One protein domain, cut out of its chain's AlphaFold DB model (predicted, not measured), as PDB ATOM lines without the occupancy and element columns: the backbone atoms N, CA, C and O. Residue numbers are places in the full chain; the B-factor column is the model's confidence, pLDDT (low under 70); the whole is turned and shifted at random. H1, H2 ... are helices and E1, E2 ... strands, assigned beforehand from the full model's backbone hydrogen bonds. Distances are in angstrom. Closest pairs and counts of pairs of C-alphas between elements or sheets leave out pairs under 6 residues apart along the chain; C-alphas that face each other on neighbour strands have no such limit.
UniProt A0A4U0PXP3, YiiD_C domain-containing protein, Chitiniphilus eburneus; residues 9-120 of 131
ATOM      1  N   ALA A   9     135.778  91.581 120.122       88.00
ATOM      2  CA  ALA A   9     135.554  92.510 119.020       88.00
ATOM      3  C   ALA A   9     134.233  93.291 119.174       88.00
ATOM      4  O   ALA A   9     134.307  94.518 119.152       88.00
ATOM      5  N   PRO A  10     133.064  92.666 119.427       91.44
ATOM      6  CA  PRO A  10     131.818  93.403 119.659       91.44
ATOM      7  C   PRO A  10     131.882  94.389 120.830       91.44
ATOM      8  O   PRO A  10     131.432  95.529 120.703       91.44
ATOM      9  N   HIS A  11     132.481  93.986 121.956       88.31
ATOM     10  CA  HIS A  11     132.609  94.857 123.125       88.31
ATOM     11  C   HIS A  11     133.411  96.127 122.797       88.31
ATOM     12  O   HIS A  11     132.983  97.250 123.076       88.31
ATOM     13  N   TRP A  12     134.566  95.959 122.155       87.94
ATOM     14  CA  TRP A  12     135.447  97.075 121.820       87.94
ATOM     15  C   TRP A  12     134.966  97.891 120.628       87.94
ATOM     16  O   TRP A  12     135.170  99.105 120.601       87.94
ATOM     17  N   GLN A  13     134.252  97.263 119.698       92.75
ATOM     18  CA  GLN A  13     133.552  97.944 118.619       92.75
ATOM     19  C   GLN A  13     132.568  98.980 119.164       92.75
ATOM     20  O   GLN A  13     132.597 100.137 118.733       92.75
ATOM     21  N   ALA A  14     131.726  98.571 120.119       90.69
ATOM     22  CA  ALA A  14     130.739  99.446 120.741       90.69
ATOM     23  C   ALA A  14     131.415 100.605 121.483       90.69
ATOM     24  O   ALA A  14     131.015 101.758 121.330       90.69
ATOM     25  N   ARG A  15     132.491 100.323 122.227       89.44
ATOM     26  CA  ARG A  15     133.231 101.350 122.970       89.44
ATOM     27  C   ARG A  15     133.916 102.368 122.056       89.44
ATOM     28  O   ARG A  15     133.869 103.559 122.345       89.44
ATOM     29  N   LEU A  16     134.533 101.923 120.959       88.56
ATOM     30  CA  LEU A  16     135.195 102.821 120.009       88.56
ATOM     31  C   LEU A  16     134.199 103.715 119.266       88.56
ATOM     32  O   LEU A  16     134.421 104.919 119.189       88.56
ATOM     33  N   ARG A  17     133.102 103.151 118.747       87.50
ATOM     34  CA  ARG A  17     132.102 103.942 118.011       87.50
ATOM     35  C   ARG A  17     131.280 104.843 118.927       87.50
ATOM     36  O   ARG A  17     131.050 105.994 118.588       87.50
ATOM     37  N   GLY A  18     130.905 104.358 120.111       87.62
ATOM     38  CA  GLY A  18     130.152 105.151 121.085       87.62
ATOM     39  C   GLY A  18     130.979 106.249 121.760       87.62
ATOM     40  O   GLY A  18     130.434 107.284 122.123       87.62
ATOM     41  N   GLY A  19     132.290 106.043 121.929       88.94
ATOM     42  CA  GLY A  19     133.170 107.006 122.599       88.94
ATOM     43  C   GLY A  19     133.790 108.058 121.679       88.94
ATOM     44  O   GLY A  19     134.179 109.123 122.152       88.94
ATOM     45  N   PHE A  20     133.902 107.776 120.377       90.19
ATOM     46  CA  PHE A  20     134.600 108.641 119.427       90.19
ATOM     47  C   PHE A  20     133.779 108.799 118.140       90.19
ATOM     48  O   PHE A  20     133.927 107.983 117.227       90.19
ATOM     49  N   PRO A  21     132.979 109.877 118.005       92.81
ATOM     50  CA  PRO A  21     132.150 110.111 116.817       92.81
ATOM     51  C   PRO A  21     132.939 110.079 115.502       92.81
ATOM     52  O   PRO A  21     132.448 109.608 114.482       92.81
ATOM     53  N   LEU A  22     134.206 110.514 115.530       92.56
ATOM     54  CA  LEU A  22     135.093 110.431 114.370       92.56
ATOM     55  C   LEU A  22     135.348 108.980 113.922       92.56
ATOM     56  O   LEU A  22     135.397 108.721 112.726       92.56
ATOM     57  N   LEU A  23     135.497 108.026 114.846       92.88
ATOM     58  CA  LEU A  23     135.723 106.619 114.491       92.88
ATOM     59  C   LEU A  23     134.462 105.954 113.940       92.88
ATOM     60  O   LEU A  23     134.568 105.046 113.112       92.88
ATOM     61  N   ASP A  24     133.290 106.420 114.363       93.94
ATOM     62  CA  ASP A  24     132.017 106.027 113.765       93.94
ATOM     63  C   ASP A  24     131.877 106.576 112.336       93.94
ATOM     64  O   ASP A  24     131.633 105.811 111.404       93.94
ATOM     65  N   ALA A  25     132.189 107.861 112.125       95.00
ATOM     66  CA  ALA A  25     132.199 108.486 110.798       95.00
ATOM     67  C   ALA A  25     133.211 107.833 109.836       95.00
ATOM     68  O   ALA A  25     132.917 107.614 108.662       95.00
ATOM     69  N   MET A  26     134.391 107.457 110.342       94.81
ATOM     70  CA  MET A  26     135.399 106.687 109.604       94.81
ATOM     71  C   MET A  26     134.997 105.219 109.382       94.81
ATOM     72  O   MET A  26     135.707 104.494 108.683       94.81
ATOM     73  N   GLN A  27     133.884 104.775 109.975       95.12
ATOM     74  CA  GLN A  27     133.354 103.412 109.925       95.12
ATOM     75  C   GLN A  27     134.367 102.363 110.393       95.12
ATOM     76  O   GLN A  27     134.457 101.262 109.843       95.12
ATOM     77  N   VAL A  28     135.132 102.694 111.435       92.31
ATOM     78  CA  VAL A  28     136.173 101.809 111.962       92.31
ATOM     79  C   VAL A  28     135.545 100.535 112.517       92.31
ATOM     80  O   VAL A  28     134.547 100.582 113.244       92.31
ATOM     81  N   ALA A  29     136.131  99.394 112.173       92.88
ATOM     82  CA  ALA A  29     135.762  98.073 112.644       92.88
ATOM     83  C   ALA A  29     136.909  97.431 113.438       92.88
ATOM     84  O   ALA A  29     138.059  97.472 113.000       92.88
ATOM     85  N   VAL A  30     136.597  96.818 114.579       91.31
ATOM     86  CA  VAL A  30     137.521  95.959 115.330       91.31
ATOM     87  C   VAL A  30     137.355  94.537 114.822       91.31
ATOM     88  O   VAL A  30     136.251  93.996 114.838       91.31
ATOM     89  N   VAL A  31     138.448  93.911 114.398       87.62
ATOM     90  CA  VAL A  31     138.447  92.507 113.965       87.62
ATOM     91  C   VAL A  31     139.437  91.694 114.789       87.62
ATOM     92  O   VAL A  31     140.504  92.194 115.144       87.62
ATOM     93  N   GLY A  32     139.102  90.435 115.071       86.38
ATOM     94  CA  GLY A  32     139.957  89.508 115.815       86.38
ATOM     95  C   GLY A  32     139.613  89.402 117.303       86.38
ATOM     96  O   GLY A  32     138.464  89.560 117.705       86.38
ATOM     97  N   ASN A  33     140.611  89.075 118.121       84.38
ATOM     98  CA  ASN A  33     140.458  88.782 119.545       84.38
ATOM     99  C   ASN A  33     141.562  89.441 120.392       84.38
ATOM    100  O   ASN A  33     142.470  90.087 119.875       84.38
ATOM    101  N   ALA A  34     141.520  89.227 121.709       82.31
ATOM    102  CA  ALA A  34     142.454  89.838 122.656       82.31
ATOM    103  C   ALA A  34     143.942  89.495 122.430       82.31
ATOM    104  O   ALA A  34     144.813  90.216 122.914       82.31
ATOM    105  N   ALA A  35     144.258  88.394 121.739       79.19
ATOM    106  CA  ALA A  35     145.634  88.033 121.399       79.19
ATOM    107  C   ALA A  35     146.084  88.648 120.066       79.19
ATOM    108  O   ALA A  35     147.257  88.979 119.902       79.19
ATOM    109  N   ARG A  36     145.160  88.805 119.113       77.69
ATOM    110  CA  ARG A  36     145.442  89.345 117.783       77.69
ATOM    111  C   ARG A  36     144.220  90.070 117.245       77.69
ATOM    112  O   ARG A  36     143.215  89.435 116.927       77.69
ATOM    113  N   TRP A  37     144.341  91.383 117.093       83.94
ATOM    114  CA  TRP A  37     143.268  92.231 116.593       83.94
ATOM    115  C   TRP A  37     143.790  93.309 115.642       83.94
ATOM    116  O   TRP A  37     144.985  93.600 115.577       83.94
ATOM    117  N   ALA A  38     142.883  93.895 114.872       85.19
ATOM    118  CA  ALA A  38     143.179  94.988 113.957       85.19
ATOM    119  C   ALA A  38     142.023  95.990 113.923       85.19
ATOM    120  O   ALA A  38     140.882  95.647 114.244       85.19
ATOM    121  N   LEU A  39     142.330  97.220 113.503       88.75
ATOM    122  CA  LEU A  39     141.331  98.199 113.096       88.75
ATOM    123  C   LEU A  39     141.265  98.242 111.577       88.75
ATOM    124  O   LEU A  39     142.282  98.403 110.897       88.75
ATOM    125  N   HIS A  40     140.060  98.093 111.054       89.94
ATOM    126  CA  HIS A  40     139.757  98.210 109.636       89.94
ATOM    127  C   HIS A  40     138.908  99.455 109.407       89.94
ATOM    128  O   HIS A  40     138.024  99.738 110.206       89.94
ATOM    129  N   ALA A  41     139.135 100.173 108.313       90.88
ATOM    130  CA  ALA A  41     138.250 101.254 107.886       90.88
ATOM    131  C   ALA A  41     138.031 101.177 106.366       90.88
ATOM    132  O   ALA A  41     139.003 100.982 105.627       90.88
ATOM    133  N   PRO A  42     136.788 101.303 105.868       90.56
ATOM    134  CA  PRO A  42     136.527 101.284 104.436       90.56
ATOM    135  C   PRO A  42     137.166 102.496 103.753       90.56
ATOM    136  O   PRO A  42     137.207 103.596 104.301       90.56
ATOM    137  N   PHE A  43     137.667 102.305 102.534       86.88
ATOM    138  CA  PHE A  43     138.394 103.343 101.805       86.88
ATOM    139  C   PHE A  43     137.510 104.536 101.420       86.88
ATOM    140  O   PHE A  43     137.944 105.675 101.549       86.88
ATOM    141  N   ALA A  44     136.273 104.286 100.979       92.00
ATOM    142  CA  ALA A  44     135.381 105.313 100.437       92.00
ATOM    143  C   ALA A  44     135.156 106.525 101.370       92.00
ATOM    144  O   ALA A  44     135.395 107.642 100.912       92.00
ATOM    145  N   PRO A  45     134.778 106.364 102.657       93.06
ATOM    146  CA  PRO A  45     134.632 107.506 103.568       93.06
ATOM    147  C   PRO A  45     135.970 108.090 104.046       93.06
ATOM    148  O   PRO A  45     136.002 109.185 104.592       93.06
ATOM    149  N   ASN A  46     137.080 107.378 103.843       94.00
ATOM    150  CA  ASN A  46     138.415 107.763 104.305       94.00
ATOM    151  C   ASN A  46     139.329 108.190 103.146       94.00
ATOM    152  O   ASN A  46     140.553 108.109 103.258       94.00
ATOM    153  N   ARG A  47     138.753 108.603 102.016       92.75
ATOM    154  CA  ARG A  47     139.462 109.000 100.797       92.75
ATOM    155  C   ARG A  47     139.643 110.524 100.739       92.75
ATOM    156  O   ARG A  47     138.768 111.265 101.167       92.75
ATOM    157  N   ASN A  48     140.750 110.991 100.163       89.88
ATOM    158  CA  ASN A  48     140.972 112.406  99.835       89.88
ATOM    159  C   ASN A  48     140.620 112.748  98.368       89.88
ATOM    160  O   ASN A  48     140.317 111.884  97.535       89.88
ATOM    161  N   ASP A  49     140.710 114.032  98.041       92.19
ATOM    162  CA  ASP A  49     140.549 114.620  96.707       92.19
ATOM    163  C   ASP A  49     141.516 114.033  95.659       92.19
ATOM    164  O   ASP A  49     141.182 113.941  94.477       92.19
ATOM    165  N   HIS A  50     142.665 113.507  96.084       90.12
ATOM    166  CA  HIS A  50     143.623 112.818  95.211       90.12
ATOM    167  C   HIS A  50     143.292 111.351  94.908       90.12
ATOM    168  O   HIS A  50     144.014 110.709  94.137       90.12
ATOM    169  N   GLY A  51     142.230 110.800  95.496       86.88
ATOM    170  CA  GLY A  51     141.881 109.393  95.320       86.88
ATOM    171  C   GLY A  51     142.774 108.413  96.060       86.88
ATOM    172  O   GLY A  51     142.887 107.262  95.644       86.88
ATOM    173  N   THR A  52     143.390 108.849  97.153       85.56
ATOM    174  CA  THR A  52     144.137 107.999  98.082       85.56
ATOM    175  C   THR A  52     143.509 108.059  99.471       85.56
ATOM    176  O   THR A  52     142.536 108.779  99.694       85.56
ATOM    177  N   ALA A  53     144.028 107.270 100.412       86.38
ATOM    178  CA  ALA A  53     143.566 107.337 101.788       86.38
ATOM    179  C   ALA A  53     143.963 108.694 102.377       86.38
ATOM    180  O   ALA A  53     145.105 109.135 102.236       86.38
ATOM    181  N   PHE A  54     143.017 109.353 103.033       90.62
ATOM    182  CA  PHE A  54     143.242 110.612 103.714       90.62
ATOM    183  C   PHE A  54     144.308 110.425 104.801       90.62
ATOM    184  O   PHE A  54     144.185 109.558 105.668       90.62
ATOM    185  N   GLY A  55     145.360 111.250 104.767       89.19
ATOM    186  CA  GLY A  55     146.478 111.143 105.708       89.19
ATOM    187  C   GLY A  55     146.027 111.229 107.167       89.19
ATOM    188  O   GLY A  55     146.488 110.450 107.996       89.19
ATOM    189  N   GLY A  56     145.042 112.085 107.467       90.69
ATOM    190  CA  GLY A  56     144.466 112.178 108.809       90.69
ATOM    191  C   GLY A  56     143.752 110.898 109.256       90.69
ATOM    192  O   GLY A  56     143.880 110.521 110.417       90.69
ATOM    193  N   ALA A  57     143.078 110.181 108.349       88.56
ATOM    194  CA  ALA A  57     142.425 108.907 108.662       88.56
ATOM    195  C   ALA A  57     143.456 107.829 109.025       88.56
ATOM    196  O   ALA A  57     143.308 107.125 110.022       88.56
ATOM    197  N   ILE A  58     144.549 107.750 108.263       86.25
ATOM    198  CA  ILE A  58     145.681 106.866 108.566       86.25
ATOM    199  C   ILE A  58     146.280 107.206 109.934       86.25
ATOM    200  O   ILE A  58     146.428 106.322 110.780       86.25
ATOM    201  N   SER A  59     146.650 108.472 110.154       88.50
ATOM    202  CA  SER A  59     147.286 108.899 111.403       88.50
ATOM    203  C   SER A  59     146.375 108.658 112.605       88.50
ATOM    204  O   SER A  59     146.854 108.245 113.663       88.50
ATOM    205  N   MET A  60     145.065 108.860 112.437       89.88
ATOM    206  CA  MET A  60     144.073 108.583 113.467       89.88
ATOM    207  C   MET A  60     144.015 107.091 113.803       89.88
ATOM    208  O   MET A  60     144.114 106.738 114.976       89.88
ATOM    209  N   LEU A  61     143.933 106.208 112.799       87.25
ATOM    210  CA  LEU A  61     143.954 104.758 113.024       87.25
ATOM    211  C   LEU A  61     145.226 104.316 113.753       87.25
ATOM    212  O   LEU A  61     145.131 103.587 114.739       87.25
ATOM    213  N   GLY A  62     146.398 104.801 113.331       85.00
ATOM    214  CA  GLY A  62     147.666 104.506 114.003       85.00
ATOM    215  C   GLY A  62     147.649 104.920 115.476       85.00
ATOM    216  O   GLY A  62     147.977 104.118 116.348       85.00
ATOM    217  N   ARG A  63     147.179 106.139 115.771       89.00
ATOM    218  CA  ARG A  63     147.077 106.644 117.146       89.00
ATOM    219  C   ARG A  63     146.119 105.815 117.997       89.00
ATOM    220  O   ARG A  63     146.478 105.451 119.112       89.00
ATOM    221  N   VAL A  64     144.930 105.494 117.484       86.75
ATOM    222  CA  VAL A  64     143.949 104.678 118.218       86.75
ATOM    223  C   VAL A  64     144.517 103.297 118.500       86.75
ATOM    224  O   VAL A  64     144.434 102.848 119.640       86.75
ATOM    225  N   VAL A  65     145.145 102.655 117.510       84.38
ATOM    226  CA  VAL A  65     145.786 101.350 117.697       84.38
ATOM    227  C   VAL A  65     146.843 101.412 118.798       84.38
ATOM    228  O   VAL A  65     146.830 100.569 119.692       84.38
ATOM    229  N   THR A  66     147.725 102.414 118.777       81.38
ATOM    230  CA  THR A  66     148.766 102.584 119.801       81.38
ATOM    231  C   THR A  66     148.174 102.829 121.187       81.38
ATOM    232  O   THR A  66     148.571 102.159 122.138       81.38
ATOM    233  N   CYS A  67     147.208 103.743 121.320       81.44
ATOM    234  CA  CYS A  67     146.556 104.026 122.600       81.44
ATOM    235  C   CYS A  67     145.836 102.792 123.151       81.44
ATOM    236  O   CYS A  67     145.948 102.497 124.339       81.44
ATOM    237  N   PHE A  68     145.138 102.043 122.296       79.38
ATOM    238  CA  PHE A  68     144.489 100.799 122.693       79.38
ATOM    239  C   PHE A  68     145.510  99.753 123.122       79.38
ATOM    240  O   PHE A  68     145.396  99.224 124.221       79.38
ATOM    241  N   ALA A  69     146.527  99.476 122.306       76.06
ATOM    242  CA  ALA A  69     147.559  98.502 122.646       76.06
ATOM    243  C   ALA A  69     148.248  98.840 123.978       76.06
ATOM    244  O   ALA A  69     148.481  97.936 124.774       76.06
ATOM    245  N   ALA A  70     148.502 100.124 124.254       72.62
ATOM    246  CA  ALA A  70     149.050 100.578 125.530       72.62
ATOM    247  C   ALA A  70     148.072 100.376 126.701       72.62
ATOM    248  O   ALA A  70     148.467  99.850 127.737       72.62
ATOM    249  N   ALA A  71     146.795 100.740 126.538       70.19
ATOM    250  CA  ALA A  71     145.778 100.551 127.573       70.19
ATOM    251  C   ALA A  71     145.538  99.062 127.885       70.19
ATOM    252  O   ALA A  71     145.403  98.688 129.045       70.19
ATOM    253  N   PHE A  72     145.531  98.196 126.871       66.50
ATOM    254  CA  PHE A  72     145.406  96.748 127.052       66.50
ATOM    255  C   PHE A  72     146.663  96.086 127.595       66.50
ATOM    256  O   PHE A  72     146.541  95.169 128.402       66.50
ATOM    257  N   GLY A  73     147.843  96.524 127.143       57.09
ATOM    258  CA  GLY A  73     149.125  96.108 127.702       57.09
ATOM    259  C   GLY A  73     149.131  96.392 129.195       57.09
ATOM    260  O   GLY A  73     149.168  95.463 129.979       57.09
ATOM    261  N   ALA A  74     148.862  97.631 129.607       49.94
ATOM    262  CA  ALA A  74     148.761  97.988 131.023       49.94
ATOM    263  C   ALA A  74     147.742  97.140 131.822       49.94
ATOM    264  O   ALA A  74     147.984  96.829 132.985       49.94
ATOM    265  N   VAL A  75     146.624  96.727 131.210       47.47
ATOM    266  CA  VAL A  75     145.612  95.862 131.851       47.47
ATOM    267  C   VAL A  75     146.053  94.390 131.939       47.47
ATOM    268  O   VAL A  75     145.681  93.712 132.896       47.47
ATOM    269  N   ARG A  76     146.845  93.871 130.988       44.94
ATOM    270  CA  ARG A  76     147.414  92.505 131.056       44.94
ATOM    271  C   ARG A  76     148.705  92.440 131.878       44.94
ATOM    272  O   ARG A  76     148.941  91.432 132.535       44.94
ATOM    273  N   ASP A  77     149.491  93.510 131.876       39.31
ATOM    274  CA  ASP A  77     150.836  93.615 132.458       39.31
ATOM    275  C   ASP A  77     150.802  93.936 133.962       39.31
ATOM    276  O   ASP A  77     151.837  93.962 134.625       39.31
ATOM    277  N   ALA A  78     149.606  94.085 134.544       38.75
ATOM    278  CA  ALA A  78     149.404  93.897 135.980       38.75
ATOM    279  C   ALA A  78     149.759  92.459 136.445       38.75
ATOM    280  O   ALA A  78     149.805  92.195 137.644       38.75
ATOM    281  N   ALA A  79     150.049  91.538 135.514       40.12
ATOM    282  CA  ALA A  79     150.821  90.325 135.761       40.12
ATOM    283  C   ALA A  79     152.328  90.582 135.497       40.12
ATOM    284  O   ALA A  79     152.687  90.997 134.392       40.12
ATOM    285  N   PRO A  80     153.231  90.322 136.461       35.44
ATOM    286  CA  PRO A  80     154.655  90.605 136.293       35.44
ATOM    287  C   PRO A  80     155.266  89.790 135.138       35.44
ATOM    288  O   PRO A  80     155.214  88.561 135.157       35.44
ATOM    289  N   GLY A  81     155.875  90.473 134.154       42.91
ATOM    290  CA  GLY A  81     156.728  89.853 133.122       42.91
ATOM    291  C   GLY A  81     156.390  90.123 131.646       42.91
ATOM    292  O   GLY A  81     156.958  89.463 130.778       42.91
ATOM    293  N   ALA A  82     155.492  91.050 131.315       40.66
ATOM    294  CA  ALA A  82     155.095  91.271 129.924       40.66
ATOM    295  C   ALA A  82     156.070  92.147 129.111       40.66
ATOM    296  O   ALA A  82     156.510  93.216 129.539       40.66
ATOM    297  N   GLY A  83     156.413  91.670 127.911       43.19
ATOM    298  CA  GLY A  83     157.283  92.354 126.952       43.19
ATOM    299  C   GLY A  83     156.552  93.400 126.100       43.19
ATOM    300  O   GLY A  83     155.340  93.346 125.909       43.19
ATOM    301  N   ARG A  84     157.315  94.356 125.551       44.25
ATOM    302  CA  ARG A  84     156.810  95.467 124.720       44.25
ATOM    303  C   ARG A  84     155.983  94.973 123.523       44.25
ATOM    304  O   ARG A  84     156.454  94.157 122.734       44.25
ATOM    305  N   ALA A  85     154.798  95.549 123.325       43.25
ATOM    306  CA  ALA A  85     153.989  95.334 122.126       43.25
ATOM    307  C   ALA A  85     154.606  96.039 120.902       43.25
ATOM    308  O   ALA A  85     154.927  97.227 120.960       43.25
ATOM    309  N   ALA A  86     154.738  95.331 119.777       40.97
ATOM    310  CA  ALA A  86     155.158  95.905 118.501       40.97
ATOM    311  C   ALA A  86     153.928  96.180 117.620       40.97
ATOM    312  O   ALA A  86     153.239  95.260 117.188       40.97
ATOM    313  N   VAL A  87     153.644  97.449 117.332       40.75
ATOM    314  CA  VAL A  87     152.541  97.833 116.436       40.75
ATOM    315  C   VAL A  87     153.053  97.860 114.994       40.75
ATOM    316  O   VAL A  87     153.954  98.632 114.678       40.75
ATOM    317  N   TRP A  88     152.477  97.035 114.116       39.84
ATOM    318  CA  TRP A  88     152.794  97.009 112.685       39.84
ATOM    319  C   TRP A  88     151.686  97.706 111.895       39.84
ATOM    320  O   TRP A  88     150.538  97.278 111.905       39.84
ATOM    321  N   ILE A  89     152.012  98.764 111.156       43.94
ATOM    322  CA  ILE A  89     151.030  99.488 110.338       43.94
ATOM    323  C   ILE A  89     151.301  99.190 108.853       43.94
ATOM    324  O   ILE A  89     152.028  99.946 108.208       43.94
ATOM    325  N   PRO A  90     150.767  98.092 108.275       42.44
ATOM    326  CA  PRO A  90     150.839  97.874 106.836       42.44
ATOM    327  C   PRO A  90     149.867  98.823 106.124       42.44
ATOM    328  O   PRO A  90     148.668  98.571 106.045       42.44
ATOM    329  N   GLN A  91     150.381  99.927 105.586       48.66
ATOM    330  CA  GLN A  91     149.598 100.826 104.742       48.66
ATOM    331  C   GLN A  91     149.650 100.368 103.282       48.66
ATOM    332  O   GLN A  91     150.637 100.593 102.588       48.66
ATOM    333  N   ALA A  92     148.564  99.786 102.777       49.47
ATOM    334  CA  ALA A  92     148.344  99.655 101.340       49.47
ATOM    335  C   ALA A  92     147.109 100.477 100.955       49.47
ATOM    336  O   ALA A  92     145.983 100.066 101.204       49.47
ATOM    337  N   ALA A  93     147.314 101.650 100.352       49.75
ATOM    338  CA  ALA A  93     146.226 102.504  99.877       49.75
ATOM    339  C   ALA A  93     146.572 103.083  98.498       49.75
ATOM    340  O   ALA A  93     147.072 104.198  98.392       49.75
ATOM    341  N   CYS A  94     146.306 102.325  97.432       46.81
ATOM    342  CA  CYS A  94     146.213 102.896  96.086       46.81
ATOM    343  C   CYS A  94     144.961 102.354  95.396       46.81
ATOM    344  O   CYS A  94     144.819 101.138  95.267       46.81
ATOM    345  N   ASP A  95     144.116 103.262  94.912       57.56
ATOM    346  CA  ASP A  95     143.122 102.985  93.877       57.56
ATOM    347  C   ASP A  95     143.863 102.802  92.542       57.56
ATOM    348  O   ASP A  95     144.293 103.768  91.899       57.56
ATOM    349  N   THR A  96     144.078 101.547  92.148       52.31
ATOM    350  CA  THR A  96     144.802 101.204  90.917       52.31
ATOM    351  C   THR A  96     144.049 101.635  89.660       52.31
ATOM    352  O   THR A  96     144.690 101.842  88.632       52.31
ATOM    353  N   ALA A  97     142.730 101.868  89.734       55.81
ATOM    354  CA  ALA A  97     141.944 102.326  88.592       55.81
ATOM    355  C   ALA A  97     142.248 103.784  88.210       55.81
ATOM    356  O   ALA A  97     142.041 104.173  87.064       55.81
ATOM    357  N   ARG A  98     142.757 104.600  89.147       52.97
ATOM    358  CA  ARG A  98     143.066 106.025  88.909       52.97
ATOM    359  C   ARG A  98     144.555 106.368  88.927       52.97
ATOM    360  O   ARG A  98     144.914 107.474  88.527       52.97
ATOM    361  N   ARG A  99     145.438 105.460  89.361       51.41
ATOM    362  CA  ARG A  99     146.901 105.653  89.313       51.41
ATOM    363  C   ARG A  99     147.635 104.361  88.919       51.41
ATOM    364  O   ARG A  99     148.018 103.598  89.805       51.41
ATOM    365  N   PRO A 100     147.951 104.154  87.624       55.62
ATOM    366  CA  PRO A 100     148.648 102.951  87.150       55.62
ATOM    367  C   PRO A 100     150.107 102.831  87.632       55.62
ATOM    368  O   PRO A 100     150.734 101.799  87.438       55.62
ATOM    369  N   LYS A 101     150.667 103.870  88.274       48.41
ATOM    370  CA  LYS A 101     152.058 103.882  88.765       48.41
ATOM    371  C   LYS A 101     152.269 103.234  90.144       48.41
ATOM    372  O   LYS A 101     153.414 103.126  90.566       48.41
ATOM    373  N   CYS A 102     151.222 102.826  90.870       45.53
ATOM    374  CA  CYS A 102     151.420 102.101  92.133       45.53
ATOM    375  C   CYS A 102     151.610 100.604  91.861       45.53
ATOM    376  O   CYS A 102     150.689  99.964  91.358       45.53
ATOM    377  N   ALA A 103     152.743 100.029  92.273       48.06
ATOM    378  CA  ALA A 103     152.922  98.579  92.264       48.06
ATOM    379  C   ALA A 103     151.860  97.892  93.147       48.06
ATOM    380  O   ALA A 103     151.543  98.344  94.256       48.06
ATOM    381  N   GLU A 104     151.273  96.809  92.646       46.16
ATOM    382  CA  GLU A 104     150.367  95.961  93.415       46.16
ATOM    383  C   GLU A 104     151.202  95.082  94.363       46.16
ATOM    384  O   GLU A 104     152.036  94.311  93.890       46.16
ATOM    385  N   PRO A 105     151.057  95.202  95.696       48.84
ATOM    386  CA  PRO A 105     151.714  94.283  96.609       48.84
ATOM    387  C   PRO A 105     151.070  92.903  96.453       48.84
ATOM    388  O   PRO A 105     149.854  92.759  96.587       48.84
ATOM    389  N   ALA A 106     151.889  91.896  96.156       46.22
ATOM    390  CA  ALA A 106     151.427  90.532  95.936       46.22
ATOM    391  C   ALA A 106     150.637  90.005  97.152       46.22
ATOM    392  O   ALA A 106     151.102  90.081  98.288       46.22
ATOM    393  N   GLY A 107     149.440  89.461  96.906       50.53
ATOM    394  CA  GLY A 107     148.641  88.745  97.909       50.53
ATOM    395  C   GLY A 107     147.581  89.562  98.665       50.53
ATOM    396  O   GLY A 107     146.817  88.973  99.425       50.53
ATOM    397  N   LEU A 108     147.468  90.879  98.448       46.69
ATOM    398  CA  LEU A 108     146.342  91.679  98.952       46.69
ATOM    399  C   LEU A 108     145.365  91.966  97.806       46.69
ATOM    400  O   LEU A 108     145.603  92.866  97.006       46.69
ATOM    401  N   GLY A 109     144.269  91.203  97.724       44.44
ATOM    402  CA  GLY A 109     143.185  91.439  96.760       44.44
ATOM    403  C   GLY A 109     142.606  92.868  96.806       44.44
ATOM    404  O   GLY A 109     142.951  93.667  97.674       44.44
ATOM    405  N   ARG A 110     141.723  93.191  95.844       43.31
ATOM    406  CA  ARG A 110     141.186  94.545  95.549       43.31
ATOM    407  C   ARG A 110     141.076  95.477  96.779       43.31
ATOM    408  O   ARG A 110     140.317  95.229  97.715       43.31
ATOM    409  N   LYS A 111     141.832  96.581  96.720       50.56
ATOM    410  CA  LYS A 111     142.132  97.543  97.797       50.56
ATOM    411  C   LYS A 111     140.960  98.480  98.136       50.56
ATOM    412  O   LYS A 111     141.016  99.672  97.851       50.56
ATOM    413  N   ASN A 112     139.915  97.964  98.781       55.06
ATOM    414  CA  ASN A 112     138.781  98.779  99.252       55.06
ATOM    415  C   ASN A 112     138.847  99.130 100.750       55.06
ATOM    416  O   ASN A 112     137.909  99.727 101.283       55.06
ATOM    417  N   THR A 113     139.944  98.786 101.431       49.84
ATOM    418  CA  THR A 113     140.024  98.833 102.897       49.84
ATOM    419  C   THR A 113     141.401  99.297 103.363       49.84
ATOM    420  O   THR A 113     142.424  98.877 102.827       49.84
ATOM    421  N   ILE A 114     141.425 100.156 104.382       56.38
ATOM    422  CA  ILE A 114     142.627 100.533 105.128       56.38
ATOM    423  C   ILE A 114     142.764  99.561 106.304       56.38
ATOM    424  O   ILE A 114     141.828  99.406 107.093       56.38
ATOM    425  N   HIS A 115     143.929  98.924 106.430       46.91
ATOM    426  CA  HIS A 115     144.236  97.993 107.514       46.91
ATOM    427  C   HIS A 115     145.280  98.595 108.458       46.91
ATOM    428  O   HIS A 115     146.317  99.088 108.022       46.91
ATOM    429  N   CYS A 116     145.032  98.531 109.763       54.78
ATOM    430  CA  CYS A 116     146.032  98.789 110.798       54.78
ATOM    431  C   CYS A 116     146.018  97.612 111.775       54.78
ATOM    432  O   CYS A 116     145.003  97.358 112.422       54.78
ATOM    433  N   VAL A 117     147.123  96.867 111.863       51.06
ATOM    434  CA  VAL A 117     147.172  95.591 112.591       51.06
ATOM    435  C   VAL A 117     147.991  95.742 113.873       51.06
ATOM    436  O   VAL A 117     149.182  96.022 113.837       51.06
ATOM    437  N   ALA A 118     147.388  95.486 115.031       50.66
ATOM    438  CA  ALA A 118     148.155  95.329 116.262       50.66
ATOM    439  C   ALA A 118     148.526  93.856 116.448       50.66
ATOM    440  O   ALA A 118     147.677  93.005 116.716       50.66
ATOM    441  N   LEU A 119     149.817  93.546 116.344       45.69
ATOM    442  CA  LEU A 119     150.353  92.260 116.778       45.69
ATOM    443  C   LEU A 119     150.956  92.433 118.172       45.69
ATOM    444  O   LEU A 119     152.062  92.937 118.334       45.69
ATOM    445  N   LEU A 120     150.236  91.984 119.197       44.62
ATOM    446  CA  LEU A 120     150.819  91.794 120.524       44.62
ATOM    447  C   LEU A 120     151.733  90.567 120.457       44.62
ATOM    448  O   LEU A 120     151.295  89.432 120.636       44.62
TER     449      LEU A 120
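AT A GLANCE: This is residues 9 to 120 of the 131 residues of the protein "YiiD_C domain-containing protein" of Chitiniphilus eburneus (UniProt A0A4U0PXP3). A four-stranded antiparallel sheet, ordered E1 E2 E4 E3, has the long helix H3 and the shorter H1 over one face, making two layers; H2 meets H1 at a corner. Residues 75 to 81 stick out at one end. The printed part has 112 residues with three named helices and four named strands, in the order H1 H2 E1 E2 H3 E3 E4, mixed in class. It is compact, with a radius of gyration of the C-alphas of 15.3 A, and spans 51 by 31 by 20 A.

HOW THE PARTS SIT: Begin with H1, residues 9 to 19, over E1, residues 29 to 32, at a height over the sheet of 8.1 A; their closest C-alphas, Ala 9 and Val 30, are 5.4 A apart. H2, residues 21 to 25, touches H1 only at the corner, the closest C-alphas being Arg 17 and Asp 24, 4.7 A. E1 forms an antiparallel hairpin with E2, residues 36 to 42; find N 31 and O 38 at 3.0 A. H3, residues 55 to 76, is on the same face as H1, over E4, residues 113 to 119, with closest C-alphas Val 65 and Ala 118, 6.6 A. E4 is antiparallel to E2, with N 116 and O 39 at 3.0 A, and forms a hairpin with E3, residues 86 to 88, with N 117 and O 88 at 3.4 A. E2, H3 and E3 make a split strand-helix-strand unit, E4 between its strands, with a right-handed crossover. In H1, H2 and H3 every O i to N i+4 pair is within hydrogen-bond range.

IN THESE COORDINATES: Find C-alpha 9 at (135.554, 92.510, 119.020), where H1 begins and runs 15.1 A. H3 runs 31.5 A from C-alpha 55 at (146.478, 111.143, 105.708). E2 spans 20.0 A; E4 spans 18.5 A, ending at C-alpha 119, (150.353, 92.260, 116.778).

THE WHOLE: The farthest C-alphas, Pro 80 and Arg 98, are 51.2 A apart. The printed part has no cut; the links E2 to H3 and E3 to E4 are long. Residues 72 to 120 have pLDDT under 70.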